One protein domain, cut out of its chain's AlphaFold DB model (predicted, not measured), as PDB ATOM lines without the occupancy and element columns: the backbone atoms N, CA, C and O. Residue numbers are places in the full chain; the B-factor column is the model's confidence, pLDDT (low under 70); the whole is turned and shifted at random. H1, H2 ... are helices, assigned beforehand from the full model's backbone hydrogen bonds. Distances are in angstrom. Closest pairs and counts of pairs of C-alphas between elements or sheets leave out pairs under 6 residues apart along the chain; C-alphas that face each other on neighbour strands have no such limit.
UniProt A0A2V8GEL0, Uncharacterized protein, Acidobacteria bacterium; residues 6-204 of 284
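This is residues 6 to 204 of the 284 residues of an uncharacterized protein of Acidobacteria bacterium (UniProt A0A2V8GEL0). Helices cross one on the next in a stack, H2, H3, H5, H8 and H10, with H5 in the core between H3 and H8. H1 lies side by side with H2 at one end of the stack as a long helical hairpin, H9 packs on H8 and H10 at the other, and H6 sits off to one side, touching no helix. The printed part has 199 residues, with eleven named helices, H1 to H11 in chain order, and no named strand; the class is all helix. It is compact, with a radius of gyration of the C-alphas of 16.4 A, and rounded, spanning 44 by 43 by 37 A.

H1, residues 6 to 20, and H2, residues 25 to 46, form a hairpin at a shallow tilt of 10 degrees; their closest C-alphas, of Ala 19 and Arg 28, are 4.7 A apart. H3, residues 62 to 77, touches H2 at a steep tilt of 46 degrees, closest at the C-alphas of Ala 40 and Gly 68, 4.2 A. H4, residues 81 to 91, forms a hairpin with H3, which touches it with residues 70 to 77 alone; the C-alphas of Cys 77 and Val 84 come closest, 5.8 A. H5, residues 97 to 110, touches H3 at a steep tilt of 50 degrees, with the C-alphas of Met 67 and Ala 100 closest, 4.5 A. H6, residues 115 to 125, is close to H5 but not clearly touching, with the C-alphas of Leu 110 and Tyr 117 closest, 6.4 A. H7, residues 139 to 143, touches no helix. H8, residues 148 to 165, touches H5 at a steep tilt of 42 degrees, closest at the C-alphas of Gly 105 and Leu 154, 4.0 A. H9, residues 169 to 176, forms a hairpin with H10, residues 184 to 198; their closest C-alphas, of Ala 176 and Ala 184, are 5.0 A apart. H10 touches H8 at a steep tilt of 45 degrees, closest at the C-alphas of His 156 and Gly 190, 4.2 A. H11, residues 200 to 204, touches residues 25 to 29 of H2 alone, with the C-alphas of Ser 26 and Ser 200 closest, 5.4 A. Every O i to N i+4 pair is within hydrogen-bond range in H1, H2, H4, H5, H6, H7 and H10, against 10 of 12 in H3, 12 of 14 in H8, 3 of 4 in H9 and 0 of 1 in H11, where 0 of 2 O i to N i+3 pairs are within range.

H1 begins at C-alpha 6 (142.208, 123.039, 138.187), and H11 ends at C-alpha 204 (111.436, 100.952, 137.434). H2 is 32.2 A long, H8 25.0 A and H3 22.2 A.

The printed part has no cut. The links from H2 to H3 and from H6 to H7 are long. Residues 49 to 54 and 127 to 130 have pLDDT under 70.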
ATOM      1  N   GLU A   6     141.969 123.598 136.850       89.19
ATOM      2  CA  GLU A   6     142.208 123.039 138.187       89.19
ATOM      3  C   GLU A   6     140.933 123.019 139.049       89.19
ATOM      4  O   GLU A   6     140.628 122.012 139.694       89.19
ATOM      5  N   ALA A   7     140.152 124.107 139.013       91.00
ATOM      6  CA  ALA A   7     138.872 124.177 139.712       91.00
ATOM      7  C   ALA A   7     137.881 123.146 139.153       91.00
ATOM      8  O   ALA A   7     137.242 122.427 139.920       91.00
ATOM      9  N   PHE A   8     137.801 123.018 137.822       92.56
ATOM     10  CA  PHE A   8     136.974 121.995 137.186       92.56
ATOM     11  C   PHE A   8     137.367 120.581 137.629       92.56
ATOM     12  O   PHE A   8     136.497 119.827 138.058       92.56
ATOM     13  N   ASP A   9     138.651 120.222 137.547       91.00
ATOM     14  CA  ASP A   9     139.117 118.871 137.880       91.00
ATOM     15  C   ASP A   9     138.828 118.532 139.350       91.00
ATOM     16  O   ASP A   9     138.322 117.448 139.658       91.00
ATOM     17  N   THR A  10     139.068 119.486 140.254       93.50
ATOM     18  CA  THR A  10     138.792 119.338 141.691       93.50
ATOM     19  C   THR A  10     137.303 119.123 141.963       93.50
ATOM     20  O   THR A  10     136.917 118.148 142.626       93.50
ATOM     21  N   ASP A  11     136.454 119.996 141.419       95.25
ATOM     22  CA  ASP A  11     135.014 119.980 141.671       95.25
ATOM     23  C   ASP A  11     134.332 118.784 141.005       95.25
ATOM     24  O   ASP A  11     133.521 118.098 141.634       95.25
ATOM     25  N   ALA A  12     134.682 118.480 139.752       94.38
ATOM     26  CA  ALA A  12     134.113 117.360 139.013       94.38
ATOM     27  C   ALA A  12     134.473 116.023 139.671       94.38
ATOM     28  O   ALA A  12     133.597 115.173 139.864       94.38
ATOM     29  N   ALA A  13     135.726 115.857 140.110       92.44
ATOM     30  CA  ALA A  13     136.142 114.670 140.847       92.44
ATOM     31  C   ALA A  13     135.405 114.555 142.192       92.44
ATOM     32  O   ALA A  13     134.955 113.467 142.563       92.44
ATOM     33  N   ALA A  14     135.227 115.660 142.924       94.50
ATOM     34  CA  ALA A  14     134.472 115.661 144.176       94.50
ATOM     35  C   ALA A  14     132.994 115.296 143.966       94.50
ATOM     36  O   ALA A  14     132.435 114.503 144.733       94.50
ATOM     37  N   ILE A  15     132.362 115.829 142.919       94.75
ATOM     38  CA  ILE A  15     130.982 115.513 142.542       94.75
ATOM     39  C   ILE A  15     130.847 114.032 142.186       94.75
ATOM     40  O   ILE A  15     129.957 113.363 142.715       94.75
ATOM     41  N   GLN A  16     131.749 113.499 141.361       93.00
ATOM     42  CA  GLN A  16     131.721 112.096 140.957       93.00
ATOM     43  C   GLN A  16     131.927 111.150 142.149       93.00
ATOM     44  O   GLN A  16     131.161 110.201 142.316       93.00
ATOM     45  N   ARG A  17     132.909 111.423 143.023       92.62
ATOM     46  CA  ARG A  17     133.125 110.630 144.248       92.62
ATOM     47  C   ARG A  17     131.875 110.601 145.122       92.62
ATOM     48  O   ARG A  17     131.452 109.535 145.562       92.62
ATOM     49  N   ARG A  18     131.248 111.763 145.337       92.31
ATOM     50  CA  ARG A  18     130.001 111.858 146.107       92.31
ATOM     51  C   ARG A  18     128.867 111.090 145.440       92.31
ATOM     52  O   ARG A  18     128.116 110.445 146.155       92.31
ATOM     53  N   ALA A  19     128.741 111.138 144.115       91.31
ATOM     54  CA  ALA A  19     127.718 110.386 143.391       91.31
ATOM     55  C   ALA A  19     127.869 108.873 143.616       91.31
ATOM     56  O   ALA A  19     126.903 108.219 143.999       91.31
ATOM     57  N   ARG A  20     129.088 108.338 143.477       89.81
ATOM     58  CA  ARG A  20     129.382 106.907 143.686       89.81
ATOM     59  C   ARG A  20     129.013 106.419 145.089       89.81
ATOM     60  O   ARG A  20     128.525 105.310 145.239       89.81
ATOM     61  N   ALA A  21     129.187 107.262 146.106       88.12
ATOM     62  CA  ALA A  21     128.870 106.922 147.493       88.12
ATOM     63  C   ALA A  21     127.370 107.008 147.852       88.12
ATOM     64  O   ALA A  21     126.985 106.682 148.972       88.12
ATOM     65  N   ARG A  22     126.502 107.501 146.958       83.06
ATOM     66  CA  ARG A  22     125.070 107.711 147.253       83.06
ATOM     67  C   ARG A  22     124.257 106.492 146.855       83.06
ATOM     68  O   ARG A  22     124.441 105.988 145.760       83.06
ATOM     69  N   SER A  23     123.276 106.092 147.657       75.94
ATOM     70  CA  SER A  23     122.277 105.091 147.250       75.94
ATOM     71  C   SER A  23     121.209 105.657 146.303       75.94
ATOM     72  O   SER A  23     120.659 104.936 145.486       75.94
ATOM     73  N   SER A  24     120.922 106.963 146.377       85.38
ATOM     74  CA  SER A  24     119.854 107.585 145.587       85.38
ATOM     75  C   SER A  24     120.230 107.786 144.116       85.38
ATOM     76  O   SER A  24     121.128 108.574 143.793       85.38
ATOM     77  N   THR A  25     119.444 107.181 143.226       84.12
ATOM     78  CA  THR A  25     119.503 107.358 141.769       84.12
ATOM     79  C   THR A  25     119.434 108.829 141.352       84.12
ATOM     80  O   THR A  25     120.278 109.303 140.591       84.12
ATOM     81  N   SER A  26     118.497 109.605 141.906       85.19
ATOM     82  CA  SER A  26     118.352 111.026 141.556       85.19
ATOM     83  C   SER A  26     119.549 111.874 141.960       85.19
ATOM     84  O   SER A  26     119.894 112.822 141.257       85.19
ATOM     85  N   ALA A  27     120.208 111.544 143.074       87.31
ATOM     86  CA  ALA A  27     121.423 112.244 143.477       87.31
ATOM     87  C   ALA A  27     122.575 111.982 142.492       87.31
ATOM     88  O   ALA A  27     123.339 112.901 142.190       87.31
ATOM     89  N   ARG A  28     122.677 110.754 141.964       89.19
ATOM     90  CA  ARG A  28     123.677 110.376 140.953       89.19
ATOM     91  C   ARG A  28     123.422 111.060 139.609       89.19
ATOM     92  O   ARG A  28     124.349 111.617 139.031       89.19
ATOM     93  N   VAL A  29     122.167 111.115 139.168       88.25
ATOM     94  CA  VAL A  29     121.757 111.856 137.962       88.25
ATOM     95  C   VAL A  29     122.049 113.352 138.102       88.25
ATOM     96  O   VAL A  29     122.673 113.955 137.232       88.25
ATOM     97  N   ALA A  30     121.654 113.970 139.219       89.31
ATOM     98  CA  ALA A  30     121.895 115.396 139.454       89.31
ATOM     99  C   ALA A  30     123.394 115.749 139.468       89.31
ATOM    100  O   ALA A  30     123.775 116.854 139.086       89.31
ATOM    101  N   ALA A  31     124.252 114.824 139.904       92.25
ATOM    102  CA  ALA A  31     125.698 115.010 139.886       92.25
ATOM    103  C   ALA A  31     126.253 115.153 138.460       92.25
ATOM    104  O   ALA A  31     127.101 116.009 138.225       92.25
ATOM    105  N   LEU A  32     125.744 114.388 137.499       91.12
ATOM    106  CA  LEU A  32     126.182 114.474 136.106       91.12
ATOM    107  C   LEU A  32     125.768 115.806 135.459       91.12
ATOM    108  O   LEU A  32     126.622 116.461 134.868       91.12
ATOM    109  N   TRP A  33     124.534 116.283 135.678       89.06
ATOM    110  CA  TRP A  33     124.110 117.628 135.238       89.06
ATOM    111  C   TRP A  33     125.019 118.739 135.784       89.06
ATOM    112  O   TRP A  33     125.320 119.718 135.096       89.06
ATOM    113  N   ARG A  34     125.476 118.597 137.035       92.06
ATOM    114  CA  ARG A  34     126.423 119.546 137.639       92.06
ATOM    115  C   ARG A  34     127.773 119.510 136.931       92.06
ATOM    116  O   ARG A  34     128.315 120.575 136.658       92.06
ATOM    117  N   VAL A  35     128.290 118.327 136.597       93.25
ATOM    118  CA  VAL A  35     129.546 118.194 135.839       93.25
ATOM    119  C   VAL A  35     129.413 118.779 134.432       93.25
ATOM    120  O   VAL A  35     130.287 119.535 134.022       93.25
ATOM    121  N   GLU A  36     128.314 118.517 133.722       92.75
ATOM    122  CA  GLU A  36     128.049 119.099 132.395       92.75
ATOM    123  C   GLU A  36     128.023 120.640 132.460       92.75
ATOM    124  O   GLU A  36     128.667 121.327 131.665       92.75
ATOM    125  N   THR A  37     127.367 121.197 133.484       90.50
ATOM    126  CA  THR A  37     127.309 122.651 133.729       90.50
ATOM    127  C   THR A  37     128.683 123.246 134.064       90.50
ATOM    128  O   THR A  37     129.026 124.344 133.602       90.50
ATOM    129  N   LEU A  38     129.488 122.541 134.865       91.81
ATOM    130  CA  LEU A  38     130.861 122.940 135.177       91.81
ATOM    131  C   LEU A  38     131.737 122.917 133.922       91.81
ATOM    132  O   LEU A  38     132.477 123.869 133.686       91.81
ATOM    133  N   ALA A  39     131.600 121.893 133.079       91.94
ATOM    134  CA  ALA A  39     132.351 121.779 131.835       91.94
ATOM    135  C   ALA A  39     131.996 122.896 130.845       91.94
ATOM    136  O   ALA A  39     132.892 123.504 130.260       91.94
ATOM    137  N   ALA A  40     130.716 123.266 130.734       90.62
ATOM    138  CA  ALA A  40     130.309 124.446 129.969       90.62
ATOM    139  C   ALA A  40     130.933 125.740 130.523       90.62
ATOM    140  O   ALA A  40     131.309 126.639 129.771       90.62
ATOM    141  N   SER A  41     131.078 125.852 131.845       89.50
ATOM    142  CA  SER A  41     131.712 127.013 132.481       89.50
ATOM    143  C   SER A  41     133.222 127.071 132.228       89.50
ATOM    144  O   SER A  41     133.730 128.150 131.923       89.50
ATOM    145  N   LEU A  42     133.918 125.930 132.277       89.69
ATOM    146  CA  LEU A  42     135.326 125.809 131.884       89.69
ATOM    147  C   LEU A  42     135.517 126.221 130.418       89.69
ATOM    148  O   LEU A  42     136.340 127.082 130.112       89.69
ATOM    149  N   ALA A  43     134.700 125.672 129.519       87.38
ATOM    150  CA  ALA A  43     134.768 125.937 128.085       87.38
ATOM    151  C   ALA A  43     134.635 127.423 127.742       87.38
ATOM    152  O   ALA A  43     135.391 127.951 126.933       87.38
ATOM    153  N   ARG A  44     133.715 128.136 128.406       88.25
ATOM    154  CA  ARG A  44     133.566 129.593 128.253       88.25
ATOM    155  C   ARG A  44     134.816 130.372 128.669       88.25
ATOM    156  O   ARG A  44     134.960 131.514 128.243       88.25
ATOM    157  N   GLY A  45     135.661 129.810 129.533       84.25
ATOM    158  CA  GLY A  45     136.965 130.365 129.900       84.25
ATOM    159  C   GLY A  45     138.001 130.120 128.813       84.25
ATOM    160  O   GLY A  45     138.550 131.082 128.288       84.25
ATOM    161  N   LEU A  46     138.174 128.856 128.421       82.88
ATOM    162  CA  LEU A  46     139.127 128.437 127.385       82.88
ATOM    163  C   LEU A  46     138.888 129.179 126.062       82.88
ATOM    164  O   LEU A  46     139.799 129.731 125.466       82.88
ATOM    165  N   LEU A  47     137.626 129.310 125.642       81.69
ATOM    166  CA  LEU A  47     137.256 129.984 124.392       81.69
ATOM    167  C   LEU A  47     137.467 131.513 124.400       81.69
ATOM    168  O   LEU A  47     137.245 132.161 123.372       81.69
ATOM    169  N   ARG A  48     137.860 132.119 125.535       78.75
ATOM    170  CA  ARG A  48     138.254 133.541 125.603       78.75
ATOM    171  C   ARG A  48     139.713 133.766 125.218       78.75
ATOM    172  O   ARG A  48     140.036 134.891 124.848       78.75
ATOM    173  N   GLN A  49     140.565 132.744 125.297       67.00
ATOM    174  CA  GLN A  49     141.991 132.839 124.992       67.00
ATOM    175  C   GLN A  49     142.327 131.938 123.789       67.00
ATOM    176  O   GLN A  49     142.131 130.725 123.852       67.00
ATOM    177  N   PRO A  50     142.781 132.493 122.651       55.38
ATOM    178  CA  PRO A  50     143.155 131.688 121.491       55.38
ATOM    179  C   PRO A  50     144.296 130.716 121.834       55.38
ATOM    180  O   PRO A  50     145.368 131.156 122.234       55.38
ATOM    181  N   GLY A  51     144.079 129.410 121.640       57.84
ATOM    182  CA  GLY A  51     145.110 128.369 121.796       57.84
ATOM    183  C   GLY A  51     144.887 127.388 122.950       57.84
ATOM    184  O   GLY A  51     145.440 126.288 122.912       57.84
ATOM    185  N   ASP A  52     144.027 127.723 123.913       59.91
ATOM    186  CA  ASP A  52     143.733 126.844 125.043       59.91
ATOM    187  C   ASP A  52     142.877 125.651 124.606       59.91
ATOM    188  O   ASP A  52     141.695 125.767 124.267       59.91
ATOM    189  N   ARG A  53     143.485 124.463 124.616       65.75
ATOM    190  CA  ARG A  53     142.756 123.201 124.476       65.75
ATOM    191  C   ARG A  53     142.104 122.852 125.804       65.75
ATOM    192  O   ARG A  53     142.643 123.147 126.867       65.75
ATOM    193  N   ALA A  54     140.991 122.124 125.747       65.38
ATOM    194  CA  ALA A  54     140.381 121.583 126.953       65.38
ATOM    195  C   ALA A  54     141.331 120.653 127.716       65.38
ATOM    196  O   ALA A  54     141.164 120.519 128.922       65.38
ATOM    197  N   GLY A  55     142.342 120.084 127.046       70.12
ATOM    198  CA  GLY A  55     143.209 119.040 127.589       70.12
ATOM    199  C   GLY A  55     142.474 117.702 127.647       70.12
ATOM    200  O   GLY A  55     141.298 117.621 127.294       70.12
ATOM    201  N   SER A  56     143.148 116.646 128.100       82.38
ATOM    202  CA  SER A  56     142.470 115.374 128.342       82.38
ATOM    203  C   SER A  56     141.664 115.439 129.636       82.38
ATOM    204  O   SER A  56     142.125 115.998 130.634       82.38
ATOM    205  N   PHE A  57     140.455 114.890 129.639       87.06
ATOM    206  CA  PHE A  57     139.716 114.660 130.884       87.06
ATOM    207  C   PHE A  57     139.948 113.232 131.377       87.06
ATOM    208  O   PHE A  57     140.213 112.346 130.561       87.06
ATOM    209  N   PRO A  58     139.796 112.964 132.689       88.25
ATOM    210  CA  PRO A  58     139.679 111.592 133.167       88.25
ATOM    211  C   PRO A  58     138.591 110.849 132.384       88.25
ATOM    212  O   PRO A  58     137.504 111.394 132.183       88.25
ATOM    213  N   ASP A  59     138.842 109.605 131.980       89.12
ATOM    214  CA  ASP A  59     137.962 108.869 131.055       89.12
ATOM    215  C   ASP A  59     136.510 108.769 131.547       89.12
ATOM    216  O   ASP A  59     135.556 108.883 130.776       89.12
ATOM    217  N   ALA A  60     136.324 108.642 132.863       88.38
ATOM    218  CA  ALA A  60     135.005 108.590 133.488       88.38
ATOM    219  C   ALA A  60     134.213 109.914 133.378       88.38
ATOM    220  O   ALA A  60     132.990 109.914 133.513       88.38
ATOM    221  N   LEU A  61     134.899 111.039 133.159       91.81
ATOM    222  CA  LEU A  61     134.317 112.371 132.960       91.81
ATOM    223  C   LEU A  61     134.283 112.780 131.482       91.81
ATOM    224  O   LEU A  61     133.476 113.636 131.128       91.81
ATOM    225  N   GLY A  62     135.121 112.163 130.640       92.12
ATOM    226  CA  GLY A  62     135.293 112.470 129.218       92.12
ATOM    227  C   GLY A  62     133.984 112.749 128.475       92.12
ATOM    228  O   GLY A  62     133.828 113.870 127.987       92.12
ATOM    229  N   PRO A  63     133.015 111.813 128.451       93.44
ATOM    230  CA  PRO A  63     131.727 112.021 127.788       93.44
ATOM    231  C   PRO A  63     131.013 113.307 128.225       93.44
ATOM    232  O   PRO A  63     130.717 114.175 127.408       93.44
ATOM    233  N   ILE A  64     130.809 113.472 129.533       93.75
ATOM    234  CA  ILE A  64     130.013 114.562 130.121       93.75
ATOM    235  C   ILE A  64     130.724 115.908 130.000       93.75
ATOM    236  O   ILE A  64     130.090 116.941 129.782       93.75
ATOM    237  N   ALA A  65     132.051 115.904 130.111       93.31
ATOM    238  CA  ALA A  65     132.843 117.103 129.912       93.31
ATOM    239  C   ALA A  65     132.681 117.622 128.477       93.31
ATOM    240  O   ALA A  65     132.384 118.799 128.280       93.31
ATOM    241  N   HIS A  66     132.775 116.743 127.478       94.25
ATOM    242  CA  HIS A  66     132.642 117.116 126.068       94.25
ATOM    243  C   HIS A  66     131.221 117.549 125.683       94.25
ATOM    244  O   HIS A  66     131.066 118.450 124.855       94.25
ATOM    245  N   MET A  67     130.195 116.995 126.335       94.25
ATOM    246  CA  MET A  67     128.824 117.513 126.252       94.25
ATOM    247  C   MET A  67     128.756 118.978 126.705       94.25
ATOM    248  O   MET A  67     128.304 119.850 125.961       94.25
ATOM    249  N   GLY A  68     129.305 119.277 127.887       92.31
ATOM    250  CA  GLY A  68     129.354 120.639 128.417       92.31
ATOM    251  C   GLY A  68     130.184 121.600 127.560       92.31
ATOM    252  O   GLY A  68     129.758 122.734 127.333       92.31
ATOM    253  N   LEU A  69     131.330 121.160 127.022       92.31
ATOM    254  CA  LEU A  69     132.153 121.978 126.121       92.31
ATOM    255  C   LEU A  69     131.350 122.474 124.910       92.31
ATOM    256  O   LEU A  69     131.427 123.650 124.547       92.31
ATOM    257  N   ALA A  70     130.549 121.593 124.311       94.69
ATOM    258  CA  ALA A  70     129.776 121.908 123.118       94.69
ATOM    259  C   ALA A  70     128.745 123.021 123.337       94.69
ATOM    260  O   ALA A  70     128.515 123.822 122.431       94.69
ATOM    261  N   ILE A  71     128.171 123.119 124.543       93.19
ATOM    262  CA  ILE A  71     127.246 124.199 124.914       93.19
ATOM    263  C   ILE A  71     127.929 125.555 124.708       93.19
ATOM    264  O   ILE A  71     127.404 126.420 124.006       93.19
ATOM    265  N   ALA A  72     129.132 125.726 125.256       91.00
ATOM    266  CA  ALA A  72     129.882 126.973 125.132       91.00
ATOM    267  C   ALA A  72     130.375 127.232 123.701       91.00
ATOM    268  O   ALA A  72     130.432 128.384 123.272       91.00
ATOM    269  N   VAL A  73     130.711 126.177 122.951       93.06
ATOM    270  CA  VAL A  73     131.092 126.302 121.537       93.06
ATOM    271  C   VAL A  73     129.927 126.837 120.709       93.06
ATOM    272  O   VAL A  73     130.110 127.788 119.951       93.06
ATOM    273  N   VAL A  74     128.716 126.309 120.892       94.31
ATOM    274  CA  VAL A  74     127.522 126.827 120.209       94.31
ATOM    275  C   VAL A  74     127.252 128.280 120.593       94.31
ATOM    276  O   VAL A  74     127.008 129.104 119.713       94.31
ATOM    277  N   GLU A  75     127.355 128.620 121.880       91.38
ATOM    278  CA  GLU A  75     127.201 130.001 122.356       91.38
ATOM    279  C   GLU A  75     128.217 130.962 121.729       91.38
ATOM    280  O   GLU A  75     127.881 132.099 121.405       91.38
ATOM    281  N   ARG A  76     129.462 130.517 121.538       90.56
ATOM    282  CA  ARG A  76     130.526 131.324 120.935       90.56
ATOM    283  C   ARG A  76     130.356 131.475 119.425       90.56
ATOM    284  O   ARG A  76     130.638 132.546 118.892       90.56
ATOM    285  N   CYS A  77     129.946 130.409 118.747       92.62
ATOM    286  CA  CYS A  77     129.870 130.351 117.289       92.62
ATOM    287  C   CYS A  77     128.516 130.804 116.725       92.62
ATOM    288  O   CYS A  77     128.422 131.009 115.520       92.62
ATOM    289  N   GLY A  78     127.476 130.951 117.554       92.19
ATOM    290  CA  GLY A  78     126.173 131.472 117.133       92.19
ATOM    291  C   GLY A  78     125.458 130.594 116.104       92.19
ATOM    292  O   GLY A  78     124.887 131.118 115.158       92.19
ATOM    293  N   PHE A  79     125.527 129.268 116.256       93.69
ATOM    294  CA  PHE A  79     125.001 128.297 115.282       93.69
ATOM    295  C   PHE A  79     125.586 128.421 113.857       93.69
ATOM    296  O   PHE A  79     124.994 127.943 112.893       93.69
ATOM    297  N   ASP A  80     126.785 128.982 113.697       95.00
ATOM    298  CA  ASP A  80     127.570 128.830 112.468       95.00
ATOM    299  C   ASP A  80     128.152 127.407 112.409       95.00
ATOM    300  O   ASP A  80     129.091 127.080 113.139       95.00
ATOM    301  N   ALA A  81     127.578 126.544 111.565       95.31
ATOM    302  CA  ALA A  81     127.935 125.125 111.494       95.31
ATOM    303  C   ALA A  81     129.427 124.887 111.195       95.31
ATOM    304  O   ALA A  81     130.044 123.993 111.782       95.31
ATOM    305  N   VAL A  82     130.027 125.712 110.329       95.19
ATOM    306  CA  VAL A  82     131.448 125.603 109.964       95.19
ATOM    307  C   VAL A  82     132.319 125.929 111.171       95.19
ATOM    308  O   VAL A  82     133.229 125.161 111.498       95.19
ATOM    309  N   LYS A  83     132.015 127.025 111.878       95.25
ATOM    310  CA  LYS A  83     132.762 127.414 113.083       95.25
ATOM    311  C   LYS A  83     132.555 126.437 114.232       95.25
ATOM    312  O   LYS A  83     133.529 126.123 114.912       95.25
ATOM    313  N   VAL A  84     131.335 125.934 114.434       95.69
ATOM    314  CA  VAL A  84     131.042 124.921 115.461       95.69
ATOM    315  C   VAL A  84     131.897 123.684 115.216       95.69
ATOM    316  O   VAL A  84     132.639 123.285 116.107       95.69
ATOM    317  N   ARG A  85     131.869 123.124 114.000       95.38
ATOM    318  CA  ARG A  85     132.659 121.936 113.656       95.38
ATOM    319  C   ARG A  85     134.156 122.177 113.844       95.38
ATOM    320  O   ARG A  85     134.812 121.393 114.518       95.38
ATOM    321  N   ALA A  86     134.685 123.275 113.302       93.12
ATOM    322  CA  ALA A  86     136.104 123.603 113.432       93.12
ATOM    323  C   ALA A  86     136.534 123.744 114.903       93.12
ATOM    324  O   ALA A  86     137.569 123.216 115.304       93.12
ATOM    325  N   THR A  87     135.712 124.407 115.720       92.69
ATOM    326  CA  THR A  87     136.003 124.623 117.143       92.69
ATOM    327  C   THR A  87     135.902 123.324 117.938       92.69
ATOM    328  O   THR A  87     136.767 123.060 118.769       92.69
ATOM    329  N   LEU A  88     134.899 122.479 117.671       93.00
ATOM    330  CA  LEU A  88     134.789 121.166 118.307       93.00
ATOM    331  C   LEU A  88     135.980 120.275 117.958       93.00
ATOM    332  O   LEU A  88     136.569 119.708 118.869       93.00
ATOM    333  N   THR A  89     136.393 120.206 116.690       91.75
ATOM    334  CA  THR A  89     137.576 119.434 116.277       91.75
ATOM    335  C   THR A  89     138.857 119.919 116.956       91.75
ATOM    336  O   THR A  89     139.723 119.114 117.283       91.75
ATOM    337  N   ALA A  90     138.992 121.227 117.185       88.81
ATOM    338  CA  ALA A  90     140.161 121.787 117.858       88.81
ATOM    339  C   ALA A  90     140.155 121.553 119.380       88.81
ATOM    340  O   ALA A  90     141.221 121.413 119.984       88.81
ATOM    341  N   LEU A  91     138.970 121.553 120.000       87.25
ATOM    342  CA  LEU A  91     138.811 121.547 121.455       87.25
ATOM    343  C   LEU A  91     138.580 120.147 122.038       87.25
ATOM    344  O   LEU A  91     139.025 119.877 123.152       87.25
ATOM    345  N   CYS A  92     137.865 119.284 121.314       89.62
ATOM    346  CA  CYS A  92     137.424 117.977 121.783       89.62
ATOM    347  C   CYS A  92     138.446 116.889 121.461       89.62
ATOM    348  O   CYS A  92     139.001 116.835 120.366       89.62
ATOM    349  N   GLU A  93     138.618 115.947 122.381       89.81
ATOM    350  CA  GLU A  93     139.329 114.714 122.070       89.81
ATOM    351  C   GLU A  93     138.528 113.901 121.034       89.81
ATOM    352  O   GLU A  93     137.318 113.710 121.216       89.81
ATOM    353  N   PRO A  94     139.168 113.345 119.984       89.69
ATOM    354  CA  PRO A  94     138.463 112.630 118.915       89.69
ATOM    355  C   PRO A  94     137.568 111.488 119.409       89.69
ATOM    356  O   PRO A  94     136.485 111.273 118.878       89.69
ATOM    357  N   ARG A  95     137.981 110.792 120.476       90.25
ATOM    358  CA  ARG A  95     137.196 109.712 121.095       90.25
ATOM    359  C   ARG A  95     135.872 110.179 121.713       90.25
ATOM    360  O   ARG A  95     134.940 109.387 121.801       90.25
ATOM    361  N   TRP A  96     135.782 111.443 122.130       91.88
ATOM    362  CA  TRP A  96     134.630 111.994 122.851       91.88
ATOM    363  C   TRP A  96     133.812 112.995 122.025       91.88
ATOM    364  O   TRP A  96     132.738 113.406 122.463       91.88
ATOM    365  N   ILE A  97     134.271 113.371 120.824       92.44
ATOM    366  CA  ILE A  97     133.611 114.388 119.986       92.44
ATOM    367  C   ILE A  97     132.148 114.046 119.667       92.44
ATOM    368  O   ILE A  97     131.316 114.941 119.547       92.44
ATOM    369  N   GLY A  98     131.796 112.759 119.604       94.00
ATOM    370  CA  GLY A  98     130.415 112.349 119.357       94.00
ATOM    371  C   GLY A  98     129.430 112.837 120.429       94.00
ATOM    372  O   GLY A  98     128.338 113.298 120.103       94.00
ATOM    373  N   PHE A  99     129.845 112.852 121.699       94.94
ATOM    374  CA  PHE A  99     129.034 113.378 122.804       94.94
ATOM    375  C   PHE A  99     128.844 114.900 122.715       94.94
ATOM    376  O   PHE A  99     127.816 115.437 123.139       94.94
ATOM    377  N   ALA A 100     129.816 115.610 122.133       95.56
ATOM    378  CA  ALA A 100     129.697 117.040 121.887       95.56
ATOM    379  C   ALA A 100     128.569 117.331 120.883       95.56
ATOM    380  O   ALA A 100     127.742 118.210 121.135       95.56
ATOM    381  N   TYR A 101     128.464 116.554 119.798       96.88
ATOM    382  CA  TYR A 101     127.386 116.713 118.815       96.88
ATOM    383  C   TYR A 101     125.993 116.473 119.401       96.88
ATOM    384  O   TYR A 101     125.067 117.208 119.060       96.88
ATOM    385  N   GLU A 102     125.830 115.552 120.354       95.88
ATOM    386  CA  GLU A 102     124.557 115.435 121.078       95.88
ATOM    387  C   GLU A 102     124.175 116.748 121.782       95.88
ATOM    388  O   GLU A 102     123.025 117.180 121.776       95.88
ATOM    389  N   SER A 103     125.139 117.441 122.375       95.44
ATOM    390  CA  SER A 103     124.851 118.690 123.086       95.44
ATOM    391  C   SER A 103     124.628 119.867 122.139       95.44
ATOM    392  O   SER A 103     123.802 120.733 122.430       95.44
ATOM    393  N   VAL A 104     125.255 119.866 120.955       97.00
ATOM    394  CA  VAL A 104     124.885 120.791 119.868       97.00
ATOM    395  C   VAL A 104     123.418 120.589 119.475       97.00
ATOM    396  O   VAL A 104     122.676 121.563 119.355       97.00
ATOM    397  N   GLY A 105     122.972 119.337 119.354       96.75
ATOM    398  CA  GLY A 105     121.580 118.991 119.065       96.75
ATOM    399  C   GLY A 105     120.604 119.503 120.122       96.75
ATOM    400  O   GLY A 105     119.586 120.119 119.801       96.75
ATOM    401  N   ALA A 106     120.949 119.319 121.399       95.06
ATOM    402  CA  ALA A 106     120.159 119.839 122.512       95.06
ATOM    403  C   ALA A 106     120.063 121.375 122.477       95.06
ATOM    404  O   ALA A 106     118.984 121.935 122.686       95.06
ATOM    405  N   MET A 107     121.163 122.058 122.146       94.44
ATOM    406  CA  MET A 107     121.188 123.513 121.983       94.44
ATOM    407  C   MET A 107     120.319 123.985 120.810       94.44
ATOM    408  O   MET A 107     119.604 124.975 120.957       94.44
ATOM    409  N   LEU A 108     120.309 123.281 119.672       94.50
ATOM    410  CA  LEU A 108     119.415 123.609 118.550       94.50
ATOM    411  C   LEU A 108     117.945 123.591 118.981       94.50
ATOM    412  O   LEU A 108     117.204 124.536 118.712       94.50
ATOM    413  N   ALA A 109     117.533 122.537 119.687       93.62
ATOM    414  CA  ALA A 109     116.176 122.417 120.206       93.62
ATOM    415  C   ALA A 109     115.860 123.483 121.269       93.62
ATOM    416  O   ALA A 109     114.745 124.006 121.291       93.62
ATOM    417  N   LEU A 110     116.817 123.829 122.134       91.12
ATOM    418  CA  LEU A 110     116.658 124.866 123.156       91.12
ATOM    419  C   LEU A 110     116.426 126.258 122.554       91.12
ATOM    420  O   LEU A 110     115.567 126.988 123.044       91.12
ATOM    421  N   TYR A 111     117.176 126.629 121.514       90.56
ATOM    422  CA  TYR A 111     117.136 127.973 120.913       90.56
ATOM    423  C   TYR A 111     116.085 128.142 119.813       90.56
ATOM    424  O   TYR A 111     115.962 129.211 119.206       90.56
ATOM    425  N   GLU A 112     115.291 127.108 119.572       87.81
ATOM    426  CA  GLU A 112     114.196 127.168 118.629       87.81
ATOM    427  C   GLU A 112     113.113 128.186 119.033       87.81
ATOM    428  O   GLU A 112     112.851 128.479 120.202       87.81
ATOM    429  N   ARG A 113     112.438 128.752 118.028       80.00
ATOM    430  CA  ARG A 113     111.379 129.740 118.223       80.00
ATOM    431  C   ARG A 113     110.078 129.114 118.732       80.00
ATOM    432  O   ARG A 113     109.147 128.899 117.962       80.00
ATOM    433  N   ASP A 114     109.940 128.971 120.045       82.94
ATOM    434  CA  ASP A 114     108.684 128.514 120.651       82.94
ATOM    435  C   ASP A 114     108.350 129.169 122.008       82.94
ATOM    436  O   ASP A 114     108.881 130.217 122.396       82.94
ATOM    437  N   ARG A 115     107.337 128.623 122.695       80.88
ATOM    438  CA  ARG A 115     106.902 129.072 124.028       80.88
ATOM    439  C   ARG A 115     107.937 128.745 125.108       80.88
ATOM    440  O   ARG A 115     108.128 129.567 126.000       80.88
ATOM    441  N   PHE A 116     108.609 127.602 125.001       81.50
ATOM    442  CA  PHE A 116     109.619 127.166 125.956       81.50
ATOM    443  C   PHE A 116     110.819 128.119 125.937       81.50
ATOM    444  O   PHE A 116     111.163 128.679 126.975       81.50
ATOM    445  N   TYR A 117     111.365 128.432 124.758       81.06
ATOM    446  CA  TYR A 117     112.459 129.399 124.632       81.06
ATOM    447  C   TYR A 117     112.087 130.780 125.191       81.06
ATOM    448  O   TYR A 117     112.897 131.440 125.840       81.06
ATOM    449  N   ARG A 118     110.840 131.234 124.992       79.75
ATOM    450  CA  ARG A 118     110.362 132.501 125.574       79.75
ATOM    451  C   ARG A 118     110.370 132.481 127.101       79.75
ATOM    452  O   ARG A 118     110.832 133.454 127.696       79.75
ATOM    453  N   ALA A 119     109.895 131.399 127.716       78.56
ATOM    454  CA  ALA A 119     109.924 131.232 129.167       78.56
ATOM    455  C   ALA A 119     111.367 131.203 129.687       78.56
ATOM    456  O   ALA A 119     111.733 131.953 130.588       78.56
ATOM    457  N   VAL A 120     112.218 130.415 129.039       77.12
ATOM    458  CA  VAL A 120     113.623 130.242 129.403       77.12
ATOM    459  C   VAL A 120     114.420 131.549 129.247       77.12
ATOM    460  O   VAL A 120     115.178 131.922 130.142       77.12
ATOM    461  N   ARG A 121     114.158 132.349 128.206       76.25
ATOM    462  CA  ARG A 121     114.721 133.705 128.052       76.25
ATOM    463  C   ARG A 121     114.228 134.676 129.128       76.25
ATOM    464  O   ARG A 121     115.006 135.513 129.583       76.25
ATOM    465  N   ALA A 122     112.957 134.601 129.524       77.50
ATOM    466  CA  ALA A 122     112.426 135.431 130.607       77.50
ATOM    467  C   ALA A 122     113.125 135.111 131.939       77.50
ATOM    468  O   ALA A 122     113.571 136.031 132.622       77.50
ATOM    469  N   LEU A 123     113.333 133.825 132.240       73.19
ATOM    470  CA  LEU A 123     114.119 133.373 133.395       73.19
ATOM    471  C   LEU A 123     115.597 133.792 133.304       73.19
ATOM    472  O   LEU A 123     116.222 134.112 134.315       73.19
ATOM    473  N   GLY A 124     116.159 133.853 132.096       70.94
ATOM    474  CA  GLY A 124     117.518 134.352 131.887       70.94
ATOM    475  C   GLY A 124     117.680 135.847 132.174       70.94
ATOM    476  O   GLY A 124     118.698 136.261 132.726       70.94
ATOM    477  N   ARG A 125     116.656 136.667 131.896       72.12
ATOM    478  CA  ARG A 125     116.674 138.111 132.212       72.12
ATOM    479  C   ARG A 125     116.735 138.391 133.711       72.12
ATOM    480  O   ARG A 125     117.361 139.364 134.113       72.12
ATOM    481  N   VAL A 126     116.143 137.518 134.523       74.50
ATOM    482  CA  VAL A 126     116.216 137.580 135.994       74.50
ATOM    483  C   VAL A 126     117.416 136.811 136.562       74.50
ATOM    484  O   VAL A 126     117.483 136.568 137.761       74.50
ATOM    485  N   ARG A 127     118.389 136.445 135.709       61.53
ATOM    486  CA  ARG A 127     119.644 135.752 136.058       61.53
ATOM    487  C   ARG A 127     119.469 134.387 136.739       61.53
ATOM    488  O   ARG A 127     120.415 133.890 137.341       61.53
ATOM    489  N   ILE A 128     118.299 133.758 136.601       59.47
ATOM    490  CA  ILE A 128     118.045 132.410 137.136       59.47
ATOM    491  C   ILE A 128     118.690 131.346 136.238       59.47
ATOM    492  O   ILE A 128     119.204 130.349 136.734       59.47
ATOM    493  N   VAL A 129     118.708 131.570 134.917       60.81
ATOM    494  CA  VAL A 129     119.326 130.653 133.947       60.81
ATOM    495  C   VAL A 129     120.344 131.411 133.085       60.81
ATOM    496  O   VAL A 129     119.969 132.378 132.421       60.81
ATOM    497  N   PRO A 130     121.627 131.014 133.056       64.62
ATOM    498  CA  PRO A 130     122.651 131.709 132.282       64.62
ATOM    499  C   PRO A 130     122.544 131.346 130.792       64.62
ATOM    500  O   PRO A 130     123.320 130.535 130.295       64.62
ATOM    501  N   LEU A 131     121.577 131.931 130.080       70.56
ATOM    502  CA  LEU A 131     121.456 131.786 128.626       70.56
ATOM    503  C   LEU A 131     122.074 132.964 127.901       70.56
ATOM    504  O   LEU A 131     121.725 134.121 128.149       70.56
ATOM    505  N   VAL A 132     122.939 132.647 126.948       77.75
ATOM    506  CA  VAL A 132     123.474 133.628 126.011       77.75
ATOM    507  C   VAL A 132     122.381 133.983 124.998       77.75
ATOM    508  O   VAL A 132     121.735 133.094 124.454       77.75
ATOM    509  N   PRO A 133     122.104 135.267 124.725       76.94
ATOM    510  CA  PRO A 133     121.154 135.636 123.684       76.94
ATOM    511  C   PRO A 133     121.768 135.363 122.302       76.94
ATOM    512  O   PRO A 133     122.559 136.162 121.813       76.94
ATOM    513  N   LEU A 134     121.403 134.241 121.683       80.69
ATOM    514  CA  LEU A 134     121.814 133.878 120.322       80.69
ATOM    515  C   LEU A 134     120.712 134.186 119.307       80.69
ATOM    516  O   LEU A 134     119.523 134.224 119.647       80.69
ATOM    517  N   GLU A 135     121.114 134.363 118.049       82.31
ATOM    518  CA  GLU A 135     120.180 134.296 116.930       82.31
ATOM    519  C   GLU A 135     119.552 132.904 116.850       82.31
ATOM    520  O   GLU A 135     120.144 131.892 117.232       82.31
ATOM    521  N   ARG A 136     118.298 132.864 116.400       83.69
ATOM    522  CA  ARG A 136     117.545 131.613 116.322       83.69
ATOM    523  C   ARG A 136     118.106 130.766 115.184       83.69
ATOM    524  O   ARG A 136     118.168 131.279 114.067       83.69
ATOM    525  N   PRO A 137     118.449 129.493 115.431       88.56
ATOM    526  CA  PRO A 137     118.927 128.627 114.372       88.56
ATOM    527  C   PRO A 137     117.792 128.274 113.411       88.56
ATOM    528  O   PRO A 137     116.659 128.016 113.827       88.56
ATOM    529  N   ASP A 138     118.124 128.201 112.126       90.94
ATOM    530  CA  ASP A 138     117.378 127.389 111.171       90.94
ATOM    531  C   ASP A 138     117.848 125.941 111.344       90.94
ATOM    532  O   ASP A 138     118.975 125.597 110.986       90.94
ATOM    533  N   VAL A 139     117.005 125.116 111.967       92.31
ATOM    534  CA  VAL A 139     117.346 123.732 112.320       92.31
ATOM    535  C   VAL A 139     117.638 122.900 111.075       92.31
ATOM    536  O   VAL A 139     118.611 122.148 111.078       92.31
ATOM    537  N   GLU A 140     116.841 123.058 110.017       92.44
ATOM    538  CA  GLU A 140     116.966 122.250 108.802       92.44
ATOM    539  C   GLU A 140     118.265 122.602 108.072       92.44
ATOM    540  O   GLU A 140     119.069 121.724 107.751       92.44
ATOM    541  N   ARG A 141     118.534 123.903 107.900       93.50
ATOM    542  CA  ARG A 141     119.774 124.378 107.273       93.50
ATOM    543  C   ARG A 141     121.013 124.020 108.093       93.50
ATOM    544  O   ARG A 141     122.050 123.675 107.523       93.50
ATOM    545  N   PHE A 142     120.925 124.123 109.419       95.19
ATOM    546  CA  PHE A 142     122.035 123.771 110.295       95.19
ATOM    547  C   PHE A 142     122.350 122.280 110.191       95.19
ATOM    548  O   PHE A 142     123.495 121.937 109.915       95.19
ATOM    549  N   ALA A 143     121.349 121.407 110.350       94.50
ATOM    550  CA  ALA A 143     121.526 119.957 110.276       94.50
ATOM    551  C   ALA A 143     122.062 119.509 108.907       94.50
ATOM    552  O   ALA A 143     122.997 118.716 108.855       94.50
ATOM    553  N   ALA A 144     121.575 120.099 107.810       93.56
ATOM    554  CA  ALA A 144     122.046 119.805 106.455       93.56
ATOM    555  C   ALA A 144     123.536 120.133 106.208       93.56
ATOM    556  O   ALA A 144     124.100 119.720 105.198       93.56
ATOM    557  N   SER A 145     124.189 120.876 107.110       95.31
ATOM    558  CA  SER A 145     125.615 121.227 107.009       95.31
ATOM    559  C   SER A 145     126.559 120.175 107.619       95.31
ATOM    560  O   SER A 145     127.783 120.365 107.610       95.31
ATOM    561  N   PHE A 146     126.006 119.096 108.179       95.88
ATOM    562  CA  PHE A 146     126.735 118.018 108.845       95.88
ATOM    563  C   PHE A 146     126.633 116.704 108.064       95.88
ATOM    564  O   PHE A 146     125.701 116.485 107.296       95.88
ATOM    565  N   ASP A 147     127.617 115.828 108.263       95.31
ATOM    566  CA  ASP A 147     127.588 114.466 107.737       95.31
ATOM    567  C   ASP A 147     126.505 113.614 108.441       95.31
ATOM    568  O   ASP A 147     126.069 113.970 109.542       95.31
ATOM    569  N   PRO A 148     126.074 112.484 107.848       95.12
ATOM    570  CA  PRO A 148     124.984 111.671 108.393       95.12
ATOM    571  C   PRO A 148     125.192 111.206 109.839       95.12
ATOM    572  O   PRO A 148     124.241 111.179 110.619       95.12
ATOM    573  N   GLU A 149     126.427 110.879 110.226       94.31
ATOM    574  CA  GLU A 149     126.725 110.420 111.584       94.31
ATOM    575  C   GLU A 149     126.604 111.573 112.588       94.31
ATOM    576  O   GLU A 149     125.967 111.441 113.636       94.31
ATOM    577  N   SER A 150     127.127 112.748 112.240       95.69
ATOM    578  CA  SER A 150     126.914 113.964 113.025       95.69
ATOM    579  C   SER A 150     125.424 114.333 113.120       95.69
ATOM    580  O   SER A 150     124.956 114.678 114.204       95.69
ATOM    581  N   VAL A 151     124.647 114.214 112.033       96.69
ATOM    582  CA  VAL A 151     123.187 114.445 112.039       96.69
ATOM    583  C   VAL A 151     122.477 113.476 112.977       96.69
ATOM    584  O   VAL A 151     121.611 113.897 113.747       96.69
ATOM    585  N   ARG A 152     122.859 112.199 112.984       95.94
ATOM    586  CA  ARG A 152     122.316 111.199 113.909       95.94
ATOM    587  C   ARG A 152     122.535 111.610 115.368       95.94
ATOM    588  O   ARG A 152     121.589 111.631 116.156       95.94
ATOM    589  N   LEU A 153     123.757 112.010 115.723       96.56
ATOM    590  CA  LEU A 153     124.110 112.465 117.075       96.56
ATOM    591  C   LEU A 153     123.373 113.757 117.467       96.56
ATOM    592  O   LEU A 153     122.810 113.847 118.562       96.56
ATOM    593  N   LEU A 154     123.310 114.730 116.551       97.00
ATOM    594  CA  LEU A 154     122.520 115.955 116.707       97.00
ATOM    595  C   LEU A 154     121.046 115.626 116.969       97.00
ATOM    596  O   LEU A 154     120.436 116.209 117.860       97.00
ATOM    597  N   SER A 155     120.479 114.670 116.234       97.31
ATOM    598  CA  SER A 155     119.064 114.294 116.333       97.31
ATOM    599  C   SER A 155     118.722 113.707 117.700       97.31
ATOM    600  O   SER A 155     117.715 114.084 118.295       97.31
ATOM    601  N   HIS A 156     119.591 112.867 118.265       96.81
ATOM    602  CA  HIS A 156     119.433 112.382 119.639       96.81
ATOM    603  C   HIS A 156     119.496 113.502 120.670       96.81
ATOM    604  O   HIS A 156     118.610 113.630 121.518       96.81
ATOM    605  N   GLY A 157     120.493 114.374 120.554       96.19
ATOM    606  CA  GLY A 157     120.571 115.607 121.324       96.19
ATOM    607  C   GLY A 157     119.294 116.440 121.295       96.19
ATOM    608  O   GLY A 157     118.757 116.856 122.325       96.19
ATOM    609  N   TYR A 158     118.785 116.648 120.086       96.62
ATOM    610  CA  TYR A 158     117.570 117.399 119.814       96.62
ATOM    611  C   TYR A 158     116.348 116.743 120.474       96.62
ATOM    612  O   TYR A 158     115.530 117.420 121.110       96.62
ATOM    613  N   GLY A 159     116.248 115.415 120.387       96.31
ATOM    614  CA  GLY A 159     115.213 114.623 121.041       96.31
ATOM    615  C   GLY A 159     115.230 114.760 122.562       96.31
ATOM    616  O   GLY A 159     114.183 115.022 123.162       96.31
ATOM    617  N   ARG A 160     116.421 114.700 123.180       94.62
ATOM    618  CA  ARG A 160     116.592 114.896 124.632       94.62
ATOM    619  C   ARG A 160     115.973 116.202 125.096       94.62
ATOM    620  O   ARG A 160     115.270 116.234 126.103       94.62
ATOM    621  N   PHE A 161     116.217 117.282 124.362       93.12
ATOM    622  CA  PHE A 161     115.715 118.586 124.766       93.12
ATOM    623  C   PHE A 161     114.237 118.795 124.396       93.12
ATOM    624  O   PHE A 161     113.493 119.455 125.121       93.12
ATOM    625  N   THR A 162     113.769 118.171 123.311       93.69
ATOM    626  CA  THR A 162     112.351 118.202 122.922       93.69
ATOM    627  C   THR A 162     111.436 117.559 123.961       93.69
ATOM    628  O   THR A 162     110.288 117.989 124.106       93.69
ATOM    629  N   TYR A 163     111.935 116.588 124.732       93.00
ATOM    630  CA  TYR A 163     111.210 116.038 125.876       93.00
ATOM    631  C   TYR A 163     110.725 117.142 126.838       93.00
ATOM    632  O   TYR A 163     109.539 117.190 127.149       93.00
ATOM    633  N   PHE A 164     111.581 118.105 127.203       88.44
ATOM    634  CA  PHE A 164     111.215 119.223 128.095       88.44
ATOM    635  C   PHE A 164     110.251 120.238 127.467       88.44
ATOM    636  O   PHE A 164     109.639 121.043 128.167       88.44
ATOM    637  N   LYS A 165     110.131 120.222 126.138       89.12
ATOM    638  CA  LYS A 165     109.274 121.125 125.359       89.12
ATOM    639  C   LYS A 165     107.891 120.530 125.089       89.12
ATOM    640  O   LYS A 165     107.021 121.218 124.555       89.12
ATOM    641  N   SER A 166     107.702 119.255 125.416       89.81
ATOM    642  CA  SER A 166     106.512 118.478 125.089       89.81
ATOM    643  C   SER A 166     105.721 118.144 126.355       89.81
ATOM    644  O   SER A 166     106.310 117.999 127.421       89.81
ATOM    645  N   PRO A 167     104.390 117.974 126.268       88.00
ATOM    646  CA  PRO A 167     103.579 117.628 127.437       88.00
ATOM    647  C   PRO A 167     103.880 116.223 127.983       88.00
ATOM    648  O   PRO A 167     103.615 115.953 129.149       88.00
ATOM    649  N   ASN A 168     104.385 115.315 127.142       89.06
ATOM    650  CA  ASN A 168     104.791 113.960 127.510       89.06
ATOM    651  C   ASN A 168     105.727 113.355 126.446       89.06
ATOM    652  O   ASN A 168     105.847 113.884 125.335       89.06
ATOM    653  N   ALA A 169     106.371 112.227 126.775       89.12
ATOM    654  CA  ALA A 169     107.281 111.528 125.865       89.12
ATOM    655  C   ALA A 169     106.611 111.089 124.541       89.12
ATOM    656  O   ALA A 169     107.176 111.384 123.487       89.12
ATOM    657  N   PRO A 170     105.390 110.506 124.519       90.06
ATOM    658  CA  PRO A 170     104.719 110.165 123.261       90.06
ATOM    659  C   PRO A 170     104.509 111.359 122.320       90.06
ATOM    660  O   PRO A 170     104.637 111.220 121.102       90.06
ATOM    661  N   ALA A 171     104.198 112.544 122.854       91.19
ATOM    662  CA  ALA A 171     104.071 113.755 122.047       91.19
ATOM    663  C   ALA A 171     105.410 114.179 121.424       91.19
ATOM    664  O   ALA A 171     105.435 114.538 120.245       91.19
ATOM    665  N   ALA A 172     106.510 114.082 122.177       92.00
ATOM    666  CA  ALA A 172     107.853 114.369 121.676       92.00
ATOM    667  C   ALA A 172     108.290 113.375 120.583       92.00
ATOM    668  O   ALA A 172     108.854 113.791 119.573       92.00
ATOM    669  N   ILE A 173     107.972 112.084 120.738       91.31
ATOM    670  CA  ILE A 173     108.266 111.037 119.741       91.31
ATOM    671  C   ILE A 173     107.483 111.287 118.447       91.31
ATOM    672  O   ILE A 173     108.052 111.281 117.358       91.31
ATOM    673  N   ARG A 174     106.182 111.598 118.538       91.12
ATOM    674  CA  ARG A 174     105.376 111.935 117.348       91.12
ATOM    675  C   ARG A 174     105.891 113.170 116.603       91.12
ATOM    676  O   ARG A 174     105.644 113.293 115.405       91.12
ATOM    677  N   ALA A 175     106.573 114.089 117.288       90.12
ATOM    678  CA  ALA A 175     107.150 115.274 116.660       90.12
ATOM    679  C   ALA A 175     108.366 114.954 115.775       90.12
ATOM    680  O   ALA A 175     108.590 115.682 114.810       90.12
ATOM    681  N   ALA A 176     109.092 113.860 116.041       87.56
ATOM    682  CA  ALA A 176     110.280 113.469 115.278       87.56
ATOM    683  C   ALA A 176     109.978 113.280 113.780       87.56
ATOM    684  O   ALA A 176     110.740 113.714 112.925       87.56
ATOM    685  N   ARG A 177     108.797 112.742 113.445       84.50
ATOM    686  CA  ARG A 177     108.359 112.511 112.052       84.50
ATOM    687  C   ARG A 177     108.109 113.789 111.248       84.50
ATOM    688  O   ARG A 177     107.845 113.715 110.055       84.50
ATOM    689  N   LYS A 178     108.122 114.956 111.893       87.50
ATOM    690  CA  LYS A 178     107.816 116.243 111.255       87.50
ATOM    691  C   LYS A 178     109.062 116.981 110.764       87.50
ATOM    692  O   LYS A 178     108.913 118.100 110.283       87.50
ATOM    693  N   ARG A 179     110.258 116.401 110.918       87.75
ATOM    694  CA  ARG A 179     111.532 117.035 110.548       87.75
ATOM    695  C   ARG A 179     112.394 116.109 109.702       87.75
ATOM    696  O   ARG A 179     113.033 115.224 110.262       87.75
ATOM    697  N   PRO A 180     112.417 116.292 108.376       87.69
ATOM    698  CA  PRO A 180     113.171 115.416 107.491       87.69
ATOM    699  C   PRO A 180     114.690 115.605 107.602       87.69
ATOM    700  O   PRO A 180     115.419 114.670 107.293       87.69
ATOM    701  N   SER A 181     115.192 116.763 108.057       91.94
ATOM    702  CA  SER A 181     116.640 116.966 108.233       91.94
ATOM    703  C   SER A 181     117.236 116.259 109.453       91.94
ATOM    704  O   SER A 181     118.436 116.387 109.695       91.94
ATOM    705  N   LEU A 182     116.414 115.619 110.286       95.19
ATOM    706  CA  LEU A 182     116.842 114.952 111.511       95.19
ATOM    707  C   LEU A 182     116.437 113.479 111.473       95.19
ATOM    708  O   LEU A 182     115.400 113.101 110.936       95.19
ATOM    709  N   ASP A 183     117.268 112.646 112.083       95.12
ATOM    710  CA  ASP A 183     117.041 111.215 112.201       95.12
ATOM    711  C   ASP A 183     115.971 110.945 113.269       95.12
ATOM    712  O   ASP A 183     116.160 111.198 114.466       95.12
ATOM    713  N   ALA A 184     114.818 110.434 112.834       93.81
ATOM    714  CA  ALA A 184     113.675 110.198 113.708       93.81
ATOM    715  C   ALA A 184     113.929 109.096 114.754       93.81
ATOM    716  O   ALA A 184     113.378 109.157 115.860       93.81
ATOM    717  N   VAL A 185     114.766 108.106 114.434       93.38
ATOM    718  CA  VAL A 185     115.105 106.985 115.320       93.38
ATOM    719  C   VAL A 185     116.021 107.475 116.434       93.38
ATOM    720  O   VAL A 185     115.727 107.279 117.617       93.38
ATOM    721  N   ALA A 186     117.086 108.189 116.078       95.38
ATOM    722  CA  ALA A 186     118.006 108.799 117.027       95.38
ATOM    723  C   ALA A 186     117.302 109.851 117.894       95.38
ATOM    724  O   ALA A 186     117.498 109.880 119.108       95.38
ATOM    725  N   TRP A 187     116.411 110.662 117.318       95.75
ATOM    726  CA  TRP A 187     115.565 111.573 118.091       95.75
ATOM    727  C   TRP A 187     114.723 110.827 119.122       95.75
ATOM    728  O   TRP A 187     114.689 111.214 120.292       95.75
ATOM    729  N   THR A 188     114.042 109.759 118.709       94.38
ATOM    730  CA  THR A 188     113.200 108.943 119.597       94.38
ATOM    731  C   THR A 188     114.020 108.354 120.745       94.38
ATOM    732  O   THR A 188     113.601 108.447 121.901       94.38
ATOM    733  N   GLN A 189     115.225 107.850 120.455       94.19
ATOM    734  CA  GLN A 189     116.194 107.431 121.473       94.19
ATOM    735  C   GLN A 189     116.525 108.579 122.431       94.19
ATOM    736  O   GLN A 189     116.482 108.389 123.641       94.19
ATOM    737  N   GLY A 190     116.761 109.786 121.915       95.50
ATOM    738  CA  GLY A 190     117.036 110.971 122.726       95.50
ATOM    739  C   GLY A 190     115.897 111.348 123.672       95.50
ATOM    740  O   GLY A 190     116.129 111.675 124.837       95.50
ATOM    741  N   VAL A 191     114.649 111.261 123.204       95.44
ATOM    742  CA  VAL A 191     113.465 111.486 124.049       95.44
ATOM    743  C   VAL A 191     113.396 110.440 125.161       95.44
ATOM    744  O   VAL A 191     113.187 110.796 126.320       95.44
ATOM    745  N   ALA A 192     113.582 109.163 124.824       93.19
ATOM    746  CA  ALA A 192     113.540 108.068 125.788       93.19
ATOM    747  C   ALA A 192     114.689 108.136 126.803       93.19
ATOM    748  O   ALA A 192     114.461 107.932 127.997       93.19
ATOM    749  N   PHE A 193     115.884 108.518 126.346       94.12
ATOM    750  CA  PHE A 193     117.023 108.841 127.195       94.12
ATOM    751  C   PHE A 193     116.624 109.910 128.207       94.12
ATOM    752  O   PHE A 193     116.714 109.675 129.406       94.12
ATOM    753  N   ALA A 194     116.123 111.067 127.755       93.81
ATOM    754  CA  ALA A 194     115.768 112.162 128.656       93.81
ATOM    755  C   ALA A 194     114.641 111.776 129.621       93.81
ATOM    756  O   ALA A 194     114.696 112.135 130.796       93.81
ATOM    757  N   HIS A 195     113.662 111.002 129.155       92.69
ATOM    758  CA  HIS A 195     112.576 110.499 129.987       92.69
ATOM    759  C   HIS A 195     113.092 109.626 131.141       92.69
ATOM    760  O   HIS A 195     112.769 109.913 132.293       92.69
ATOM    761  N   ALA A 196     113.942 108.632 130.857       90.31
ATOM    762  CA  ALA A 196     114.564 107.779 131.877       90.31
ATOM    763  C   ALA A 196     115.503 108.569 132.800       90.31
ATOM    764  O   ALA A 196     115.534 108.369 134.014       90.31
ATOM    765  N   TYR A 197     116.247 109.506 132.218       88.75
ATOM    766  CA  TYR A 197     117.250 110.294 132.914       88.75
ATOM    767  C   TYR A 197     116.631 111.268 133.926       88.75
ATOM    768  O   TYR A 197     117.044 111.323 135.082       88.75
ATOM    769  N   VAL A 198     115.613 112.032 133.523       86.50
ATOM    770  CA  VAL A 198     114.988 113.077 134.353       86.50
ATOM    771  C   VAL A 198     114.097 112.476 135.435       86.50
ATOM    772  O   VAL A 198     114.131 112.920 136.582       86.50
ATOM    773  N   ASN A 199     113.355 111.422 135.106       85.94
ATOM    774  CA  ASN A 199     112.402 110.789 136.017       85.94
ATOM    775  C   ASN A 199     113.047 109.614 136.765       85.94
ATOM    776  O   ASN A 199     112.444 108.578 137.008       85.94
ATOM    777  N   SER A 200     114.308 109.802 137.158       82.81
ATOM    778  CA  SER A 200     115.158 108.790 137.791       82.81
ATOM    779  C   SER A 200     114.581 108.121 139.047       82.81
ATOM    780  O   SER A 200     115.008 107.030 139.411       82.81
ATOM    781  N   ARG A 201     113.624 108.765 139.728       83.12
ATOM    782  CA  ARG A 201     112.919 108.190 140.889       83.12
ATOM    783  C   ARG A 201     111.961 107.076 140.494       83.12
ATOM    784  O   ARG A 201     111.806 106.126 141.248       83.12
ATOM    785  N   ASP A 202     111.394 107.190 139.303       85.88
ATOM    786  CA  ASP A 202     110.376 106.300 138.761       85.88
ATOM    787  C   ASP A 202     110.972 105.388 137.679       85.88
ATOM    788  O   ASP A 202     110.245 104.834 136.859       85.88
ATOM    789  N   LEU A 203     112.305 105.227 137.658       85.12
ATOM    790  CA  LEU A 203     113.012 104.402 136.674       85.12
ATOM    791  C   LEU A 203     112.404 103.008 136.515       85.12
ATOM    792  O   LEU A 203     112.173 102.646 135.366       85.12
ATOM    793  N   PRO A 204     112.083 102.255 137.587       81.69
ATOM    794  CA  PRO A 204     111.436 100.952 137.434       81.69
ATOM    795  C   PRO A 204     110.147 101.043 136.605       81.69
ATOM    796  O   PRO A 204     110.012 100.359 135.598       81.69
TER     797      PRO A 204